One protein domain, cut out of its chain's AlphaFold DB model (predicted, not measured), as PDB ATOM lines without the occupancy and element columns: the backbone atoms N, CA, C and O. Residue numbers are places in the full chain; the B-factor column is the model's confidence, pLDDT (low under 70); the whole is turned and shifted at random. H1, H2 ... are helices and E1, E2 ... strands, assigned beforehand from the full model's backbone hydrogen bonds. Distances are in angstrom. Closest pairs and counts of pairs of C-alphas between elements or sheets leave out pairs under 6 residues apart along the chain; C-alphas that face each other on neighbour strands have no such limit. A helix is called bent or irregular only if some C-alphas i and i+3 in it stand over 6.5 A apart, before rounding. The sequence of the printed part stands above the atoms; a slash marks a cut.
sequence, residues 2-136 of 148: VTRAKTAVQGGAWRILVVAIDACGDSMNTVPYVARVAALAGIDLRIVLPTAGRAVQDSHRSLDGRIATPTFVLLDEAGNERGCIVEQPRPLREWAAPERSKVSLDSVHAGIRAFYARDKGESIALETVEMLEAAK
ATOM      1  N   VAL A   2       9.249 -71.405  84.217       86.88
ATOM      2  CA  VAL A   2       9.128 -70.190  85.064       86.88
ATOM      3  C   VAL A   2       7.693 -69.855  85.485       86.88
ATOM      4  O   VAL A   2       7.448 -69.619  86.661       86.88
ATOM      5  N   THR A   3       6.734 -69.864  84.554       93.44
ATOM      6  CA  THR A   3       5.322 -69.591  84.878       93.44
ATOM      7  C   THR A   3       4.774 -70.582  85.900       93.44
ATOM      8  O   THR A   3       4.115 -70.172  86.847       93.44
ATOM      9  N   ARG A   4       5.112 -71.872  85.759       96.44
ATOM     10  CA  ARG A   4       4.747 -72.920  86.723       96.44
ATOM     11  C   ARG A   4       5.327 -72.623  88.108       96.44
ATOM     12  O   ARG A   4       4.575 -72.591  89.073       96.44
ATOM     13  N   ALA A   5       6.621 -72.301  88.181       92.50
ATOM     14  CA  ALA A   5       7.290 -71.945  89.433       92.50
ATOM     15  C   ALA A   5       6.629 -70.739  90.120       92.50
ATOM     16  O   ALA A   5       6.280 -70.822  91.291       92.50
ATOM     17  N   LYS A   6       6.378 -69.650  89.377       93.75
ATOM     18  CA  LYS A   6       5.687 -68.457  89.894       93.75
ATOM     19  C   LYS A   6       4.298 -68.793  90.427       93.75
ATOM     20  O   LYS A   6       3.960 -68.406  91.537       93.75
ATOM     21  N   THR A   7       3.506 -69.540  89.661       94.00
ATOM     22  CA  THR A   7       2.172 -69.977  90.088       94.00
ATOM     23  C   THR A   7       2.234 -70.857  91.336       94.00
ATOM     24  O   THR A   7       1.345 -70.767  92.184       94.00
ATOM     25  N   ALA A   8       3.257 -71.703  91.465       91.94
ATOM     26  CA  ALA A   8       3.441 -72.573  92.619       91.94
ATOM     27  C   ALA A   8       3.726 -71.790  93.913       91.94
ATOM     28  O   ALA A   8       3.285 -72.206  94.978       91.94
ATOM     29  N   VAL A   9       4.382 -70.631  93.820       89.94
ATOM     30  CA  VAL A   9       4.761 -69.829  94.998       89.94
ATOM     31  C   VAL A   9       3.839 -68.650  95.308       89.94
ATOM     32  O   VAL A   9       4.031 -67.966  96.308       89.94
ATOM     33  N   GLN A  10       2.819 -68.405  94.483       88.62
ATOM     34  CA  GLN A  10       1.837 -67.345  94.727       88.62
ATOM     35  C   GLN A  10       1.172 -67.479  96.105       88.62
ATOM     36  O   GLN A  10       0.661 -68.542  96.451       88.62
ATOM     37  N   GLY A  11       1.119 -66.369  96.847       79.88
ATOM     38  CA  GLY A  11       0.409 -66.282  98.126       79.88
ATOM     39  C   GLY A  11       1.181 -66.790  99.347       79.88
ATOM     40  O   GLY A  11       0.575 -66.913 100.405       79.88
ATOM     41  N   GLY A  12       2.485 -67.069  99.232       79.94
ATOM     42  CA  GLY A  12       3.324 -67.444 100.374       79.94
ATOM     43  C   GLY A  12       4.776 -66.998 100.224       79.94
ATOM     44  O   GLY A  12       5.271 -66.827  99.109       79.94
ATOM     45  N   ALA A  13       5.465 -66.818 101.352       89.44
ATOM     46  CA  ALA A  13       6.904 -66.588 101.377       89.44
ATOM     47  C   ALA A  13       7.640 -67.934 101.399       89.44
ATOM     48  O   ALA A  13       7.569 -68.679 102.375       89.44
ATOM     49  N   TRP A  14       8.350 -68.237 100.315       95.81
ATOM     50  CA  TRP A  14       9.101 -69.480 100.151       95.81
ATOM     51  C   TRP A  14      10.596 -69.211 100.199       95.81
ATOM     52  O   TRP A  14      11.069 -68.183  99.707       95.81
ATOM     53  N   ARG A  15      11.349 -70.154 100.768       97.88
ATOM     54  CA  ARG A  15      12.810 -70.072 100.856       97.88
ATOM     55  C   ARG A  15      13.435 -71.401 100.465       97.88
ATOM     56  O   ARG A  15      12.878 -72.453 100.760       97.88
ATOM     57  N   ILE A  16      14.605 -71.365  99.840       98.50
ATOM     58  CA  ILE A  16      15.414 -72.556  99.573       98.50
ATOM     59  C   ILE A  16      16.724 -72.437 100.347       98.50
ATOM     60  O   ILE A  16      17.513 -71.516 100.126       98.50
ATOM     61  N   LEU A  17      16.967 -73.387 101.246       98.69
ATOM     62  CA  LEU A  17      18.269 -73.584 101.871       98.69
ATOM     63  C   LEU A  17      19.055 -74.612 101.058       98.69
ATOM     64  O   LEU A  17      18.553 -75.695 100.766       98.69
ATOM     65  N   VAL A  18      20.295 -74.282 100.718       98.75
ATOM     66  CA  VAL A  18      21.206 -75.174 100.001       98.75
ATOM     67  C   VAL A  18      22.444 -75.410 100.850       98.75
ATOM     68  O   VAL A  18      23.161 -74.465 101.166       98.75
ATOM     69  N   VAL A  19      22.728 -76.664 101.190       98.75
ATOM     70  CA  VAL A  19      24.013 -77.043 101.792       98.75
ATOM     71  C   VAL A  19      24.947 -77.492 100.678       98.75
ATOM     72  O   VAL A  19      24.758 -78.582 100.136       98.75
ATOM     73  N   ALA A  20      25.926 -76.661 100.314       98.62
ATOM     74  CA  ALA A  20      26.806 -76.920  99.175       98.62
ATOM     75  C   ALA A  20      28.262 -76.482  99.387       98.62
ATOM     76  O   ALA A  20      28.559 -75.650 100.244       98.62
ATOM     77  N   ILE A  21      29.159 -77.048  98.574       98.06
ATOM     78  CA  ILE A  21      30.557 -76.626  98.409       98.06
ATOM     79  C   ILE A  21      30.862 -76.497  96.915       98.06
ATOM     80  O   ILE A  21      30.281 -77.211  96.097       98.06
ATOM     81  N   ASP A  22      31.787 -75.617  96.555       94.50
ATOM     82  CA  ASP A  22      32.226 -75.389  95.172       94.50
ATOM     83  C   ASP A  22      33.100 -76.528  94.617       94.50
ATOM     84  O   ASP A  22      33.052 -76.818  93.425       94.50
ATOM     85  N   ALA A  23      33.815 -77.252  95.480       94.88
ATOM     86  CA  ALA A  23      34.621 -78.419  95.113       94.88
ATOM     87  C   ALA A  23      33.800 -79.690  94.779       94.88
ATOM     88  O   ALA A  23      34.372 -80.742  94.489       94.88
ATOM     89  N   CYS A  24      32.465 -79.631  94.828       96.50
ATOM     90  CA  CYS A  24      31.583 -80.763  94.549       96.50
ATOM     91  C   CYS A  24      31.018 -80.692  93.122       96.50
ATOM     92  O   CYS A  24      30.342 -79.731  92.751       96.50
ATOM     93  N   GLY A  25      31.237 -81.753  92.336       97.00
ATOM     94  CA  GLY A  25      30.753 -81.858  90.957       97.00
ATOM     95  C   GLY A  25      29.237 -81.717  90.834       97.00
ATOM     96  O   GLY A  25      28.767 -80.930  90.013       97.00
ATOM     97  N   ASP A  26      28.467 -82.412  91.672       97.94
ATOM     98  CA  ASP A  26      27.005 -82.308  91.660       97.94
ATOM     99  C   ASP A  26      26.547 -80.883  92.020       97.94
ATOM    100  O   ASP A  26      25.620 -80.362  91.401       97.94
ATOM    101  N   SER A  27      27.253 -80.186  92.925       98.44
ATOM    102  CA  SER A  27      26.936 -78.793  93.288       98.44
ATOM    103  C   SER A  27      27.123 -77.848  92.106       98.44
ATOM    104  O   SER A  27      26.212 -77.087  91.780       98.44
ATOM    105  N   MET A  28      28.265 -77.944  91.418       97.88
ATOM    106  CA  MET A  28      28.553 -77.132  90.232       97.88
ATOM    107  C   MET A  28      27.525 -77.339  89.111       97.88
ATOM    108  O   MET A  28      27.200 -76.394  88.396       97.88
ATOM    109  N   ASN A  29      26.989 -78.554  88.970       98.25
ATOM    110  CA  ASN A  29      26.067 -78.901  87.888       98.25
ATOM    111  C   ASN A  29      24.580 -78.708  88.226       98.25
ATOM    112  O   ASN A  29      23.740 -78.853  87.340       98.25
ATOM    113  N   THR A  30      24.221 -78.380  89.471       98.50
ATOM    114  CA  THR A  30      22.808 -78.295  89.890       98.50
ATOM    115  C   THR A  30      22.452 -76.975  90.567       98.50
ATOM    116  O   THR A  30      21.444 -76.362  90.211       98.50
ATOM    117  N   VAL A  31      23.289 -76.479  91.486       98.69
ATOM    118  CA  VAL A  31      23.009 -75.272  92.283       98.69
ATOM    119  C   VAL A  31      22.744 -74.035  91.413       98.69
ATOM    120  O   VAL A  31      21.762 -73.341  91.694       98.69
ATOM    121  N   PRO A  32      23.501 -73.756  90.328       98.50
ATOM    122  CA  PRO A  32      23.223 -72.599  89.472       98.50
ATOM    123  C   PRO A  32      21.830 -72.635  88.826       98.50
ATOM    124  O   PRO A  32      21.174 -71.599  88.697       98.50
ATOM    125  N   TYR A  33      21.345 -73.822  88.455       98.50
ATOM    126  CA  TYR A  33      20.031 -73.990  87.834       98.50
ATOM    127  C   TYR A  33      18.899 -73.801  88.844       98.50
ATOM    128  O   TYR A  33      17.940 -73.084  88.553       98.50
ATOM    129  N   VAL A  34      19.040 -74.352  90.055       98.56
ATOM    130  CA  VAL A  34      18.082 -74.125  91.153       98.56
ATOM    131  C   VAL A  34      18.033 -72.642  91.524       98.56
ATOM    132  O   VAL A  34      16.949 -72.069  91.621       98.56
ATOM    133  N   ALA A  35      19.192 -71.984  91.640       98.56
ATOM    134  CA  ALA A  35      19.275 -70.546  91.894       98.56
ATOM    135  C   ALA A  35      18.593 -69.717  90.800       98.56
ATOM    136  O   ALA A  35      17.892 -68.749  91.099       98.56
ATOM    137  N   ARG A  36      18.724 -70.122  89.531       98.31
ATOM    138  CA  ARG A  36      18.026 -69.465  88.422       98.31
ATOM    139  C   ARG A  36      16.509 -69.630  88.519       98.31
ATOM    140  O   ARG A  36      15.798 -68.650  88.303       98.31
ATOM    141  N   VAL A  37      16.010 -70.826  88.842       98.06
ATOM    142  CA  VAL A  37      14.570 -71.063  89.056       98.06
ATOM    143  C   VAL A  37      14.057 -70.220  90.223       98.06
ATOM    144  O   VAL A  37      13.057 -69.522  90.057       98.06
ATOM    145  N   ALA A  38      14.767 -70.219  91.354       97.62
ATOM    146  CA  ALA A  38      14.415 -69.450  92.544       97.62
ATOM    147  C   ALA A  38      14.318 -67.946  92.248       97.62
ATOM    148  O   ALA A  38      13.276 -67.334  92.483       97.62
ATOM    149  N   ALA A  39      15.348 -67.369  91.617       97.44
ATOM    150  CA  ALA A  39      15.372 -65.954  91.252       97.44
ATOM    151  C   ALA A  39      14.222 -65.571  90.306       97.44
ATOM    152  O   ALA A  39      13.580 -64.538  90.479       97.44
ATOM    153  N   LEU A  40      13.924 -66.415  89.312       95.88
ATOM    154  CA  LEU A  40      12.829 -66.167  88.372       95.88
ATOM    155  C   LEU A  40      11.445 -66.333  89.012       95.88
ATOM    156  O   LEU A  40      10.488 -65.725  88.531       95.88
ATOM    157  N   ALA A  41      11.330 -67.145  90.062       95.00
ATOM    158  CA  ALA A  41      10.100 -67.357  90.817       95.00
ATOM    159  C   ALA A  41       9.900 -66.343  91.959       95.00
ATOM    160  O   ALA A  41       8.789 -66.246  92.469       95.00
ATOM    161  N   GLY A  42      10.929 -65.569  92.323       94.25
ATOM    162  CA  GLY A  42      10.890 -64.659  93.474       94.25
ATOM    163  C   GLY A  42      11.046 -65.378  94.817       94.25
ATOM    164  O   GLY A  42      10.440 -64.971  95.801       94.25
ATOM    165  N   ILE A  43      11.809 -66.473  94.840       96.19
ATOM    166  CA  ILE A  43      12.090 -67.284  96.029       96.19
ATOM    167  C   ILE A  43      13.467 -66.900  96.566       96.19
ATOM    168  O   ILE A  43      14.449 -66.917  95.818       96.19
ATOM    169  N   ASP A  44      13.554 -66.629  97.866       96.56
ATOM    170  CA  ASP A  44      14.837 -66.393  98.522       96.56
ATOM    171  C   ASP A  44      15.641 -67.694  98.590       96.56
ATOM    172  O   ASP A  44      15.172 -68.703  99.119       96.56
ATOM    173  N   LEU A  45      16.880 -67.675  98.101       98.44
ATOM    174  CA  LEU A  45      17.791 -68.813  98.189       98.44
ATOM    175  C   LEU A  45      19.029 -68.445  99.005       98.44
ATOM    176  O   LEU A  45      19.662 -67.418  98.761       98.44
ATOM    177  N   ARG A  46      19.406 -69.309  99.952       98.31
ATOM    178  CA  ARG A  46      20.653 -69.190 100.718       98.31
ATOM    179  C   ARG A  46      21.492 -70.446 100.579       98.31
ATOM    180  O   ARG A  46      20.993 -71.551 100.767       98.31
ATOM    181  N   ILE A  47      22.776 -70.252 100.303       98.56
ATOM    182  CA  ILE A  47      23.771 -71.322 100.266       98.56
ATOM    183  C   ILE A  47      24.582 -71.253 101.558       98.56
ATOM    184  O   ILE A  47      25.074 -70.187 101.925       98.56
ATOM    185  N   VAL A  48      24.717 -72.382 102.245       98.50
ATOM    186  CA  VAL A  48      25.542 -72.533 103.446       98.50
ATOM    187  C   VAL A  48      26.544 -73.663 103.260       98.50
ATOM    188  O   VAL A  48      26.292 -74.635 102.545       98.50
ATOM    189  N   LEU A  49      27.682 -73.547 103.938       98.44
ATOM    190  CA  LEU A  49      28.683 -74.607 103.978       98.44
ATOM    191  C   LEU A  49      28.215 -75.769 104.874       98.44
ATOM    192  O   LEU A  49      27.450 -75.540 105.817       98.44
ATOM    193  N   PRO A  50      28.727 -76.998 104.664       97.81
ATOM    194  CA  PRO A  50      28.449 -78.154 105.520       97.81
ATOM    195  C   PRO A  50      28.676 -77.917 107.016       97.81
ATOM    196  O   PRO A  50      27.975 -78.497 107.834       97.81
ATOM    197  N   THR A  51      29.608 -77.038 107.400       97.31
ATOM    198  CA  THR A  51      29.842 -76.678 108.810       97.31
ATOM    199  C   THR A  51      28.603 -76.082 109.480       97.31
ATOM    200  O   THR A  51      28.313 -76.422 110.622       97.31
ATOM    201  N   ALA A  52      27.841 -75.248 108.767       97.88
ATOM    202  CA  ALA A  52      26.580 -74.678 109.245       97.88
ATOM    203  C   ALA A  52      25.361 -75.546 108.881       97.88
ATOM    204  O   ALA A  52      24.365 -75.554 109.597       97.88
ATOM    205  N   GLY A  53      25.435 -76.288 107.772       97.44
ATOM    206  CA  GLY A  53      24.353 -77.123 107.246       97.44
ATOM    207  C   GLY A  53      24.354 -78.579 107.719       97.44
ATOM    208  O   GLY A  53      23.567 -79.375 107.208       97.44
ATOM    209  N   ARG A  54      25.223 -78.963 108.662       96.88
ATOM    210  CA  ARG A  54      25.445 -80.372 109.030       96.88
ATOM    211  C   ARG A  54      24.168 -81.090 109.462       96.88
ATOM    212  O   ARG A  54      23.904 -82.185 108.981       96.88
ATOM    213  N   ALA A  55      23.357 -80.453 110.306       96.38
ATOM    214  CA  ALA A  55      22.097 -81.027 110.781       96.38
ATOM    215  C   ALA A  55      21.127 -81.346 109.628       96.38
ATOM    216  O   ALA A  55      20.454 -82.373 109.658       96.38
ATOM    217  N   VAL A  56      21.105 -80.507 108.586       97.25
ATOM    218  CA  VAL A  56      20.290 -80.731 107.384       97.25
ATOM    219  C   VAL A  56      20.793 -81.951 106.619       97.25
ATOM    220  O   VAL A  56      20.001 -82.820 106.280       97.25
ATOM    221  N   GLN A  57      22.102 -82.072 106.396       97.31
ATOM    222  CA  GLN A  57      22.654 -83.255 105.724       97.31
ATOM    223  C   GLN A  57      22.455 -84.532 106.549       97.31
ATOM    224  O   GLN A  57      22.275 -85.611 105.986       97.31
ATOM    225  N   ASP A  58      22.483 -84.412 107.880       96.19
ATOM    226  CA  ASP A  58      22.209 -85.486 108.835       96.19
ATOM    227  C   ASP A  58      20.786 -86.022 108.760       96.19
ATOM    228  O   ASP A  58      20.606 -87.243 108.765       96.19
ATOM    229  N   SER A  59      19.800 -85.154 108.554       95.81
ATOM    230  CA  SER A  59      18.430 -85.578 108.279       95.81
ATOM    231  C   SER A  59      18.179 -85.950 106.809       95.81
ATOM    232  O   SER A  59      17.221 -86.665 106.535       95.81
ATOM    233  N   HIS A  60      19.034 -85.559 105.862       97.38
ATOM    234  CA  HIS A  60      18.823 -85.742 104.417       97.38
ATOM    235  C   HIS A  60      19.939 -86.554 103.759       97.38
ATOM    236  O   HIS A  60      20.801 -86.022 103.059       97.38
ATOM    237  N   ARG A  61      19.928 -87.872 103.975       96.75
ATOM    238  CA  ARG A  61      20.907 -88.766 103.348       96.75
ATOM    239  C   ARG A  61      20.588 -89.002 101.878       96.75
ATOM    240  O   ARG A  61      19.421 -89.040 101.485       96.75
ATOM    241  N   SER A  62      21.627 -89.224 101.075       95.62
ATOM    242  CA  SER A  62      21.462 -89.773  99.724       95.62
ATOM    243  C   SER A  62      20.734 -91.123  99.780       95.62
ATOM    244  O   SER A  62      20.664 -91.757 100.833       95.62
ATOM    245  N   LEU A  63      20.206 -91.604  98.649       94.50
ATOM    246  CA  LEU A  63      19.497 -92.896  98.604       94.50
ATOM    247  C   LEU A  63      20.382 -94.087  99.010       94.50
ATOM    248  O   LEU A  63      19.880 -95.110  99.465       94.50
ATOM    249  N   ASP A  64      21.704 -93.951  98.889       91.31
ATOM    250  CA  ASP A  64      22.687 -94.917  99.382       91.31
ATOM    251  C   ASP A  64      23.217 -94.603 100.798       91.31
ATOM    252  O   ASP A  64      24.145 -95.258 101.261       91.31
ATOM    253  N   GLY A  65      22.605 -93.657 101.515       93.88
ATOM    254  CA  GLY A  65      22.792 -93.413 102.949       93.88
ATOM    255  C   GLY A  65      23.953 -92.498 103.347       93.88
ATOM    256  O   GLY A  65      24.270 -92.395 104.533       93.88
ATOM    257  N   ARG A  66      24.588 -91.813 102.392       94.31
ATOM    258  CA  ARG A  66      25.727 -90.914 102.634       94.31
ATOM    259  C   ARG A  66      25.274 -89.505 103.021       94.31
ATOM    260  O   ARG A  66      24.181 -89.059 102.671       94.31
ATOM    261  N   ILE A  67      26.160 -88.774 103.701       95.88
ATOM    262  CA  ILE A  67      26.125 -87.303 103.706       95.88
ATOM    263  C   ILE A  67      26.307 -86.841 102.259       95.88
ATOM    264  O   ILE A  67      27.257 -87.270 101.601       95.88
ATOM    265  N   ALA A  68      25.421 -85.968 101.787       95.69
ATOM    266  CA  ALA A  68      25.427 -85.526 100.403       95.69
ATOM    267  C   ALA A  68      25.431 -84.003 100.265       95.69
ATOM    268  O   ALA A  68      24.810 -83.257 101.027       95.69
ATOM    269  N   THR A  69      26.137 -83.553  99.239       97.38
ATOM    270  CA  THR A  69      26.192 -82.169  98.791       97.38
ATOM    271  C   THR A  69      25.959 -82.182  97.279       97.38
ATOM    272  O   THR A  69      26.569 -83.009  96.608       97.38
ATOM    273  N   PRO A  70      25.114 -81.296  96.732       98.44
ATOM    274  CA  PRO A  70      24.260 -80.347  97.439       98.44
ATOM    275  C   PRO A  70      23.058 -81.030  98.107       98.44
ATOM    276  O   PRO A  70      22.565 -82.048  97.638       98.44
ATOM    277  N   THR A  71      22.571 -80.457  99.206       98.69
ATOM    278  CA  THR A  71      21.244 -80.778  99.758       98.69
ATOM    279  C   THR A  71      20.375 -79.534  99.658       98.69
ATOM    280  O   THR A  71      20.740 -78.498 100.214       98.69
ATOM    281  N   PHE A  72      19.253 -79.628  98.948       98.69
ATOM    282  CA  PHE A  72      18.278 -78.552  98.783       98.69
ATOM    283  C   PHE A  72      17.081 -78.810  99.694       98.69
ATOM    284  O   PHE A  72      16.539 -79.913  99.676       98.69
ATOM    285  N   VAL A  73      16.648 -77.799 100.445       98.50
ATOM    286  CA  VAL A  73      15.466 -77.865 101.313       98.50
ATOM    287  C   VAL A  73      14.564 -76.673 101.023       98.50
ATOM    288  O   VAL A  73      15.000 -75.523 101.116       98.50
ATOM    289  N   LEU A  74      13.310 -76.948 100.673       98.44
ATOM    290  CA  LEU A  74      12.260 -75.949 100.511       98.44
ATOM    291  C   LEU A  74      11.593 -75.686 101.859       98.44
ATOM    292  O   LEU A  74      11.107 -76.614 102.505       98.44
ATOM    293  N   LEU A  75      11.525 -74.418 102.240       97.75
ATOM    294  CA  LEU A  75      10.951 -73.953 103.495       97.75
ATOM    295  C   LEU A  75       9.769 -73.019 103.227       97.75
ATOM    296  O   LEU A  75       9.827 -72.185 102.316       97.75
ATOM    297  N   ASP A  76       8.722 -73.140 104.040       95.44
ATOM    298  CA  ASP A  76       7.646 -72.150 104.099       95.44
ATOM    299  C   ASP A  76       8.029 -70.923 104.952       95.44
ATOM    300  O   ASP A  76       9.159 -70.779 105.437       95.44
ATOM    301  N   GLU A  77       7.079 -70.004 105.128       93.75
ATOM    302  CA  GLU A  77       7.288 -68.758 105.866       93.75
ATOM    303  C   GLU A  77       7.681 -68.993 107.330       93.75
ATOM    304  O   GLU A  77       8.554 -68.287 107.846       93.75
ATOM    305  N   ALA A  78       7.100 -70.018 107.961       94.56
ATOM    306  CA  ALA A  78       7.380 -70.421 109.336       94.56
ATOM    307  C   ALA A  78       8.681 -71.235 109.468       94.56
ATOM    308  O   ALA A  78       9.106 -71.542 110.580       94.56
ATOM    309  N   GLY A  79       9.338 -71.552 108.349       93.81
ATOM    310  CA  GLY A  79      10.572 -72.329 108.323       93.81
ATOM    311  C   GLY A  79      10.345 -73.839 108.372       93.81
ATOM    312  O   GLY A  79      11.302 -74.571 108.612       93.81
ATOM    313  N   ASN A  80       9.120 -74.319 108.136       95.19
ATOM    314  CA  ASN A  80       8.870 -75.754 108.040       95.19
ATOM    315  C   ASN A  80       9.332 -76.279 106.683       95.19
ATOM    316  O   ASN A  80       9.108 -75.650 105.647       95.19
ATOM    317  N   GLU A  81       9.920 -77.469 106.683       96.75
ATOM    318  CA  GLU A  81      10.288 -78.179 105.464       96.75
ATOM    319  C   GLU A  81       9.048 -78.633 104.688       96.75
ATOM    320  O   GLU A  81       8.165 -79.306 105.220       96.75
ATOM    321  N   ARG A  82       9.007 -78.287 103.399       97.19
ATOM    322  CA  ARG A  82       7.938 -78.657 102.460       97.19
ATOM    323  C   ARG A  82       8.436 -79.478 101.270       97.19
ATOM    324  O   ARG A  82       7.633 -79.924 100.453       97.19
ATOM    325  N   GLY A  83       9.741 -79.714 101.180       97.75
ATOM    326  CA  GLY A  83      10.344 -80.579 100.174       97.75
ATOM    327  C   GLY A  83      11.865 -80.560 100.226       97.75
ATOM    328  O   GLY A  83      12.461 -79.673 100.838       97.75
ATOM    329  N   CYS A  84      12.482 -81.534  99.565       98.25
ATOM    330  CA  CYS A  84      13.924 -81.642  99.451       98.25
ATOM    331  C   CYS A  84      14.352 -82.254  98.109       98.25
ATOM    332  O   CYS A  84      13.614 -83.023  97.492       98.25
ATOM    333  N   ILE A  85      15.586 -81.962  97.702       98.44
ATOM    334  CA  ILE A  85      16.311 -82.695  96.657       98.44
ATOM    335  C   ILE A  85      17.705 -82.992  97.214       98.44
ATOM    336  O   ILE A  85      18.378 -82.085  97.710       98.44
ATOM    337  N   VAL A  86      18.146 -84.250  97.155       98.12
ATOM    338  CA  VAL A  86      19.420 -84.680  97.754       98.12
ATOM    339  C   VAL A  86      20.411 -85.126  96.680       98.12
ATOM    340  O   VAL A  86      20.139 -86.066  95.936       98.12
ATOM    341  N   GLU A  87      21.585 -84.487  96.653       97.31
ATOM    342  CA  GLU A  87      22.738 -84.729  95.767       97.31
ATOM    343  C   GLU A  87      22.468 -84.433  94.285       97.31
ATOM    344  O   GLU A  87      23.022 -83.502  93.705       97.31
ATOM    345  N   GLN A  88      21.609 -85.231  93.664       97.62
ATOM    346  CA  GLN A  88      21.479 -85.358  92.217       97.62
ATOM    347  C   GLN A  88      20.023 -85.196  91.795       97.62
ATOM    348  O   GLN A  88      19.143 -85.538  92.584       97.62
ATOM    349  N   PRO A  89      19.742 -84.732  90.561       97.94
ATOM    350  CA  PRO A  89      18.384 -84.752  90.037       97.94
ATOM    351  C   PRO A  89      17.855 -86.186  89.950       97.94
ATOM    352  O   PRO A  89      18.631 -87.118  89.722       97.94
ATOM    353  N   ARG A  90      16.540 -86.362  90.087       97.56
ATOM    354  CA  ARG A  90      15.878 -87.668  90.219       97.56
ATOM    355  C   ARG A  90      16.367 -88.738  89.237       97.56
ATOM    356  O   ARG A  90      16.806 -89.777  89.726       97.56
ATOM    357  N   PRO A  91      16.418 -88.509  87.906       97.56
ATOM    358  CA  PRO A  91      16.846 -89.555  86.975       97.56
ATOM    359  C   PRO A  91      18.297 -89.997  87.203       97.56
ATOM    360  O   PRO A  91      18.631 -91.170  87.042       97.56
ATOM    361  N   LEU A  92      19.171 -89.063  87.592       97.69
ATOM    362  CA  LEU A  92      20.563 -89.375  87.893       97.69
ATOM    363  C   LEU A  92      20.689 -90.091  89.238       97.69
ATOM    364  O   LEU A  92      21.421 -91.070  89.329       97.69
ATOM    365  N   ARG A  93      19.954 -89.637  90.256       95.94
ATOM    366  CA  ARG A  93      19.950 -90.215  91.604       95.94
ATOM    367  C   ARG A  93      19.445 -91.664  91.604       95.94
ATOM    368  O   ARG A  93      20.055 -92.519  92.243       95.94
ATOM    369  N   GLU A  94      18.375 -91.942  90.859       95.25
ATOM    370  CA  GLU A  94      17.787 -93.283  90.696       95.25
ATOM    371  C   GLU A  94      18.726 -94.256  89.974       95.25
ATOM    372  O   GLU A  94      18.731 -95.449  90.276       95.25
ATOM    373  N   TRP A  95      19.560 -93.757  89.058       96.06
ATOM    374  CA  TRP A  95      20.590 -94.561  88.406       96.06
ATOM    375  C   TRP A  95      21.839 -94.723  89.284       96.06
ATOM    376  O   TRP A  95      22.292 -95.842  89.514       96.06
ATOM    377  N   ALA A  96      22.397 -93.631  89.808       95.44
ATOM    378  CA  ALA A  96      23.699 -93.635  90.471       95.44
ATOM    379  C   ALA A  96      23.683 -94.403  91.798       95.44
ATOM    380  O   ALA A  96      24.636 -95.123  92.094       95.44
ATOM    381  N   ALA A  97      22.618 -94.278  92.596       93.31
ATOM    382  CA  ALA A  97      22.536 -94.918  93.909       93.31
ATOM    383  C   ALA A  97      22.706 -96.452  93.859       93.31
ATOM    384  O   ALA A  97      23.577 -96.966  94.566       93.31
ATOM    385  N   PRO A  98      21.960 -97.209  93.028       93.25
ATOM    386  CA  PRO A  98      22.205 -98.643  92.885       93.25
ATOM    387  C   PRO A  98      23.521 -98.949  92.157       93.25
ATOM    388  O   PRO A  98      24.168 -99.952  92.468       93.25
ATOM    389  N   GLU A  99      23.947 -98.112  91.208       95.00
ATOM    390  CA  GLU A  99      25.125 -98.381  90.375       95.00
ATOM    391  C   GLU A  99      26.449 -98.302  91.144       95.00
ATOM    392  O   GLU A  99      27.363 -99.082  90.877       95.00
ATOM    393  N   ARG A 100      26.527 -97.454  92.179       92.75
ATOM    394  CA  ARG A 100      27.684 -97.345  93.094       92.75
ATOM    395  C   ARG A 100      28.093 -98.659  93.760       92.75
ATOM    396  O   ARG A 100      29.232 -98.771  94.195       92.75
ATOM    397  N   SER A 101      27.195 -99.644  93.833       91.81
ATOM    398  CA  SER A 101      27.493-100.982  94.366       91.81
ATOM    399  C   SER A 101      27.929-102.005  93.310       91.81
ATOM    400  O   SER A 101      28.378-103.091  93.667       91.81
ATOM    401  N   LYS A 102      27.787-101.679  92.020       94.75
ATOM    402  CA  LYS A 102      27.972-102.618  90.903       94.75
ATOM    403  C   LYS A 102      29.231-102.353  90.092       94.75
ATOM    404  O   LYS A 102      29.791-103.281  89.519       94.75
ATOM    405  N   VAL A 103      29.646-101.093  90.004       94.12
ATOM    406  CA  VAL A 103      30.763-100.670  89.154       94.12
ATOM    407  C   VAL A 103      31.791 -99.877  89.949       94.12
ATOM    408  O   VAL A 103      31.549 -99.456  91.079       94.12
ATOM    409  N   SER A 104      32.962 -99.670  89.347       95.56
ATOM    410  CA  SER A 104      34.014 -98.860  89.958       95.56
ATOM    411  C   SER A 104      33.556 -97.416  90.187       95.56
ATOM    412  O   SER A 104      32.720 -96.881  89.450       95.56
ATOM    413  N   LEU A 105      34.159 -96.752  91.172       91.88
ATOM    414  CA  LEU A 105      33.885 -95.346  91.462       91.88
ATOM    415  C   LEU A 105      34.121 -94.448  90.233       91.88
ATOM    416  O   LEU A 105      33.311 -93.566  89.945       91.88
ATOM    417  N   ASP A 106      35.181 -94.717  89.467       95.81
ATOM    418  CA  ASP A 106      35.503 -93.975  88.245       95.81
ATOM    419  C   ASP A 106      34.441 -94.156  87.161       95.81
ATOM    420  O   ASP A 106      34.070 -93.187  86.492       95.81
ATOM    421  N   SER A 107      33.902 -95.371  87.016       96.06
ATOM    422  CA  SER A 107      32.815 -95.667  86.079       96.06
ATOM    423  C   SER A 107      31.533 -94.919  86.452       96.06
ATOM    424  O   SER A 107      30.918 -94.300  85.581       96.06
ATOM    425  N   VAL A 108      31.160 -94.896  87.739       96.19
ATOM    426  CA  VAL A 108      30.002 -94.109  88.198       96.19
ATOM    427  C   VAL A 108      30.222 -92.623  87.931       96.19
ATOM    428  O   VAL A 108      29.353 -91.960  87.369       96.19
ATOM    429  N   HIS A 109      31.395 -92.088  88.282       96.44
ATOM    430  CA  HIS A 109      31.701 -90.677  88.058       96.44
ATOM    431  C   HIS A 109      31.719 -90.308  86.569       96.44
ATOM    432  O   HIS A 109      31.288 -89.213  86.210       96.44
ATOM    433  N   ALA A 110      32.180 -91.201  85.690       97.62
ATOM    434  CA  ALA A 110      32.103 -90.995  84.248       97.62
ATOM    435  C   ALA A 110      30.648 -90.897  83.766       97.62
ATOM    436  O   ALA A 110      30.324 -89.980  83.009       97.62
ATOM    437  N   GLY A 111      29.763 -91.774  84.252       98.12
ATOM    438  CA  GLY A 111      28.336 -91.716  83.930       98.12
ATOM    439  C   GLY A 111      27.646 -90.458  84.469       98.12
ATOM    440  O   GLY A 111      26.901 -89.818  83.728       98.12
ATOM    441  N   ILE A 112      27.968 -90.028  85.696       97.94
ATOM    442  CA  ILE A 112      27.494 -88.754  86.269       97.94
ATOM    443  C   ILE A 112      27.906 -87.569  85.384       97.94
ATOM    444  O   ILE A 112      27.071 -86.744  85.012       97.94
ATOM    445  N   ARG A 113      29.184 -87.490  84.986       97.94
ATOM    446  CA  ARG A 113      29.668 -86.412  84.105       97.94
ATOM    447  C   ARG A 113      28.975 -86.429  82.742       97.94
ATOM    448  O   ARG A 113      28.584 -85.374  82.247       97.94
ATOM    449  N   ALA A 114      28.805 -87.611  82.150       98.38
ATOM    450  CA  ALA A 114      28.115 -87.766  80.872       98.38
ATOM    451  C   ALA A 114      26.638 -87.352  80.960       98.38
ATOM    452  O   ALA A 114      26.119 -86.726  80.034       98.38
ATOM    453  N   PHE A 115      25.972 -87.657  82.080       98.62
ATOM    454  CA  PHE A 115      24.617 -87.189  82.349       98.62
ATOM    455  C   PHE A 115      24.568 -85.663  82.359       98.62
ATOM    456  O   PHE A 115      23.825 -85.091  81.567       98.62
ATOM    457  N   TYR A 116      25.384 -85.000  83.182       98.44
ATOM    458  CA  TYR A 116      25.339 -83.541  83.304       98.44
ATOM    459  C   TYR A 116      25.685 -82.813  82.000       98.44
ATOM    460  O   TYR A 116      25.034 -81.822  81.664       98.44
ATOM    461  N   ALA A 117      26.633 -83.337  81.215       98.12
ATOM    462  CA  ALA A 117      26.979 -82.780  79.906       98.12
ATOM    463  C   ALA A 117      25.788 -82.764  78.924       98.12
ATOM    464  O   ALA A 117      25.666 -81.849  78.104       98.12
ATOM    465  N   ARG A 118      24.908 -83.770  79.012       98.38
ATOM    466  CA  ARG A 118      23.697 -83.881  78.191       98.38
ATOM    467  C   ARG A 118      22.518 -83.112  78.788       98.38
ATOM    468  O   ARG A 118      21.861 -82.385  78.053       98.38
ATOM    469  N   ASP A 119      22.263 -83.294  80.082       98.50
ATOM    470  CA  ASP A 119      21.090 -82.782  80.799       98.50
ATOM    471  C   ASP A 119      21.089 -81.256  80.915       98.50
ATOM    472  O   ASP A 119      20.035 -80.634  80.844       98.50
ATOM    473  N   LYS A 120      22.269 -80.636  81.072       97.69
ATOM    474  CA  LYS A 120      22.427 -79.170  81.124       97.69
ATOM    475  C   LYS A 120      21.446 -78.488  82.093       97.69
ATOM    476  O   LYS A 120      20.989 -77.375  81.830       97.69
ATOM    477  N   GLY A 121      21.135 -79.161  83.202       97.94
ATOM    478  CA  GLY A 121      20.283 -78.661  84.274       97.94
ATOM    479  C   GLY A 121      18.778 -78.778  84.028       97.94
ATOM    480  O   GLY A 121      18.003 -78.256  84.832       97.94
ATOM    481  N   GLU A 122      18.342 -79.437  82.954       98.44
ATOM    482  CA  GLU A 122      16.922 -79.629  82.654       98.44
ATOM    483  C   GLU A 122      16.221 -80.426  83.760       98.44
ATOM    484  O   GLU A 122      15.215 -79.961  84.307       98.44
ATOM    485  N   SER A 123      16.787 -81.569  84.158       98.56
ATOM    486  CA  SER A 123      16.165 -82.441  85.160       98.56
ATOM    487  C   SER A 123      16.053 -81.772  86.531       98.56
ATOM    488  O   SER A 123      15.006 -81.855  87.170       98.56
ATOM    489  N   ILE A 124      17.096 -81.065  86.988       98.62
ATOM    490  CA  ILE A 124      17.058 -80.402  88.303       98.62
ATOM    491  C   ILE A 124      16.105 -79.201  88.312       98.62
ATOM    492  O   ILE A 124      15.416 -78.958  89.306       98.62
ATOM    493  N   ALA A 125      16.025 -78.453  87.208       98.50
ATOM    494  CA  ALA A 125      15.092 -77.341  87.092       98.50
ATOM    495  C   ALA A 125      13.640 -77.838  87.112       98.50
ATOM    496  O   ALA A 125      12.800 -77.237  87.784       98.50
ATOM    497  N   LEU A 126      13.355 -78.948  86.422       98.25
ATOM    498  CA  LEU A 126      12.045 -79.589  86.447       98.25
ATOM    499  C   LEU A 126      11.686 -80.086  87.854       98.25
ATOM    500  O   LEU A 126      10.636 -79.703  88.364       98.25
ATOM    501  N   GLU A 127      12.565 -80.854  88.504       98.38
ATOM    502  CA  GLU A 127      12.327 -81.388  89.857       98.38
ATOM    503  C   GLU A 127      12.134 -80.259  90.883       98.38
ATOM    504  O   GLU A 127      11.275 -80.347  91.756       98.38
ATOM    505  N   THR A 128      12.845 -79.135  90.729       98.38
ATOM    506  CA  THR A 128      12.623 -77.939  91.560       98.38
ATOM    507  C   THR A 128      11.205 -77.391  91.387       98.38
ATOM    508  O   THR A 128      10.551 -77.053  92.370       98.38
ATOM    509  N   VAL A 129      10.699 -77.300  90.152       97.94
ATOM    510  CA  VAL A 129       9.325 -76.839  89.891       97.94
ATOM    511  C   VAL A 129       8.297 -77.819  90.456       97.94
ATOM    512  O   VAL A 129       7.329 -77.384  91.075       97.94
ATOM    513  N   GLU A 130       8.519 -79.121  90.289       97.56
ATOM    514  CA  GLU A 130       7.647 -80.167  90.837       97.56
ATOM    515  C   GLU A 130       7.603 -80.130  92.369       97.56
ATOM    516  O   GLU A 130       6.528 -80.259  92.957       97.56
ATOM    517  N   MET A 131       8.741 -79.875  93.021       97.75
ATOM    518  CA  MET A 131       8.818 -79.687  94.469       97.75
ATOM    519  C   MET A 131       7.957 -78.503  94.934       97.75
ATOM    520  O   MET A 131       7.217 -78.625  95.912       97.75
ATOM    521  N   LEU A 132       7.996 -77.375  94.216       96.50
ATOM    522  CA  LEU A 132       7.165 -76.203  94.519       96.50
ATOM    523  C   LEU A 132       5.670 -76.492  94.311       96.50
ATOM    524  O   LEU A 132       4.836 -76.109  95.131       96.50
ATOM    525  N   GLU A 133       5.313 -77.178  93.225       95.94
ATOM    526  CA  GLU A 133       3.925 -77.551  92.928       95.94
ATOM    527  C   GLU A 133       3.359 -78.523  93.974       95.94
ATOM    528  O   GLU A 133       2.220 -78.359  94.419       95.94
ATOM    529  N   ALA A 134       4.164 -79.491  94.422       96.00
ATOM    530  CA  ALA A 134       3.800 -80.393  95.506       96.00
ATOM    531  C   ALA A 134       3.545 -79.625  96.811       96.00
ATOM    532  O   ALA A 134       2.507 -79.830  97.447       96.00
ATOM    533  N   ALA A 135       4.433 -78.690  97.163       94.38
ATOM    534  CA  ALA A 135       4.296 -77.866  98.359       94.38
ATOM    535  C   ALA A 135       3.014 -77.013  98.336       94.38
ATOM    536  O   ALA A 135       2.276 -76.981  99.328       94.38
ATOM    537  N   LYS A 136       2.682 -76.400  97.189       92.44
ATOM    538  CA  LYS A 136       1.409 -75.685  96.988       92.44
ATOM    539  C   LYS A 136       0.193 -76.588  97.187       92.44
ATOM    540  O   LYS A 136      -0.806 -76.157  97.753       92.44
TER     541      LYS A 136
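This is residues 2 to 136 of the 148 residues of an uncharacterized protein of Gemmatimonas phototrophica (UniProt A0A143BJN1). A twisted four-stranded sheet has two helices, H2 and H6, over one face and one shorter helix, H3, across the other, three layers in all. Beyond one end of the strands the helical hairpin H4 and H5 lengthens the body, while short H1 packs on H2 and H6 near the opposite end. The printed part has 135 residues, with six named helices and four named strands in the order H1 E1 H2 E2 H3 E3 E4 H4 H5 H6. The sheet runs E2 E1 E3 E4 and is mixed, and the class is mixed, helices and strands. The whole is compact, with a radius of gyration of the C-alphas of 14.6 A, yet elongated in outline, spanning 47 by 31 by 24 A.

H1, residues 2 to 9, touches H2, residues 25 to 41, about perpendicular at 76 degrees; the closest C-alphas are those of Lys 6 and Ala 41, 4.6 A apart. E1, residues 15 to 19, is parallel to E2, residues 44 to 48, at 17 degrees, with N 16 and O 44 2.8 A apart, within hydrogen-bond range. E1, H2 and E2 form a strand-helix-strand unit, two parallel neighbour strands with a helix between them, and its crossover is right-handed. H2 is on the sheet at a height of 9.6 A, over E2 and E1, and runs along the strands, at 10 degrees to E1 on the local plane. H3, residues 50 to 59, is on the opposite face at a height of 8.1 A and runs across the strands, at 73 degrees to E1 on the local plane; its closest C-alpha to E1 is that of Gly 53, 5.5 A from that of Val 19. E3, residues 71 to 75, is antiparallel to E1 at 160 degrees, with N 17 and O 73 2.9 A apart. E3 and E4, residues 81 to 86, are a hairpin, antiparallel at 165 degrees, with N 74 and O 83 2.9 A apart. H4, residues 90 to 99, and H5, residues 105 to 119, are a helical hairpin; they touch at a shallow tilt of 15 degrees, opposite ways, closest at the C-alphas of Ala 96 and Val 108, 6.7 A apart. H6, residues 122 to 136, is the hub, touching H1, H2 and H4. It is on the same face of the sheet as H2, over E4 at a height of 9.1 A. With residues 124 to 129 alone H6 touches H2 at a steep tilt of 50 degrees, the same way; the closest C-alphas are those of Val 34 and Ala 125, 6.0 A apart. Every O i to N i+4 pair is within hydrogen-bond range in H1, H5 and H6, against 11 of 13 in H2, 4 of 6 in H3 and 5 of 6 in H4.

H1 begins at C-alpha 2, (9.128, -70.190, 85.064). H2, residues 25 to 41, is 25.2 A long and irregular, with C-alphas 29 and 32 7.1 A apart. H3, residues 50 to 59, is irregular too, with C-alphas 52 and 55 7.9 A apart. E1 measures 13.2 A, E2 13.3 A, E3 12.9 A and E4 13.6 A. H4 measures 14.2 A and H5 20.9 A. H6 is 21.5 A long and ends at C-alpha 136, (1.409, -75.685, 96.988).

The two C-alphas farthest apart are those of Gly 11 and Ser 104, 47.5 A. The printed part has no cut. The link from H3 to E3, 11 residues, is long; the other links are tight. The mean pLDDT of the printed part is 96.2, and no printed residue is under 70.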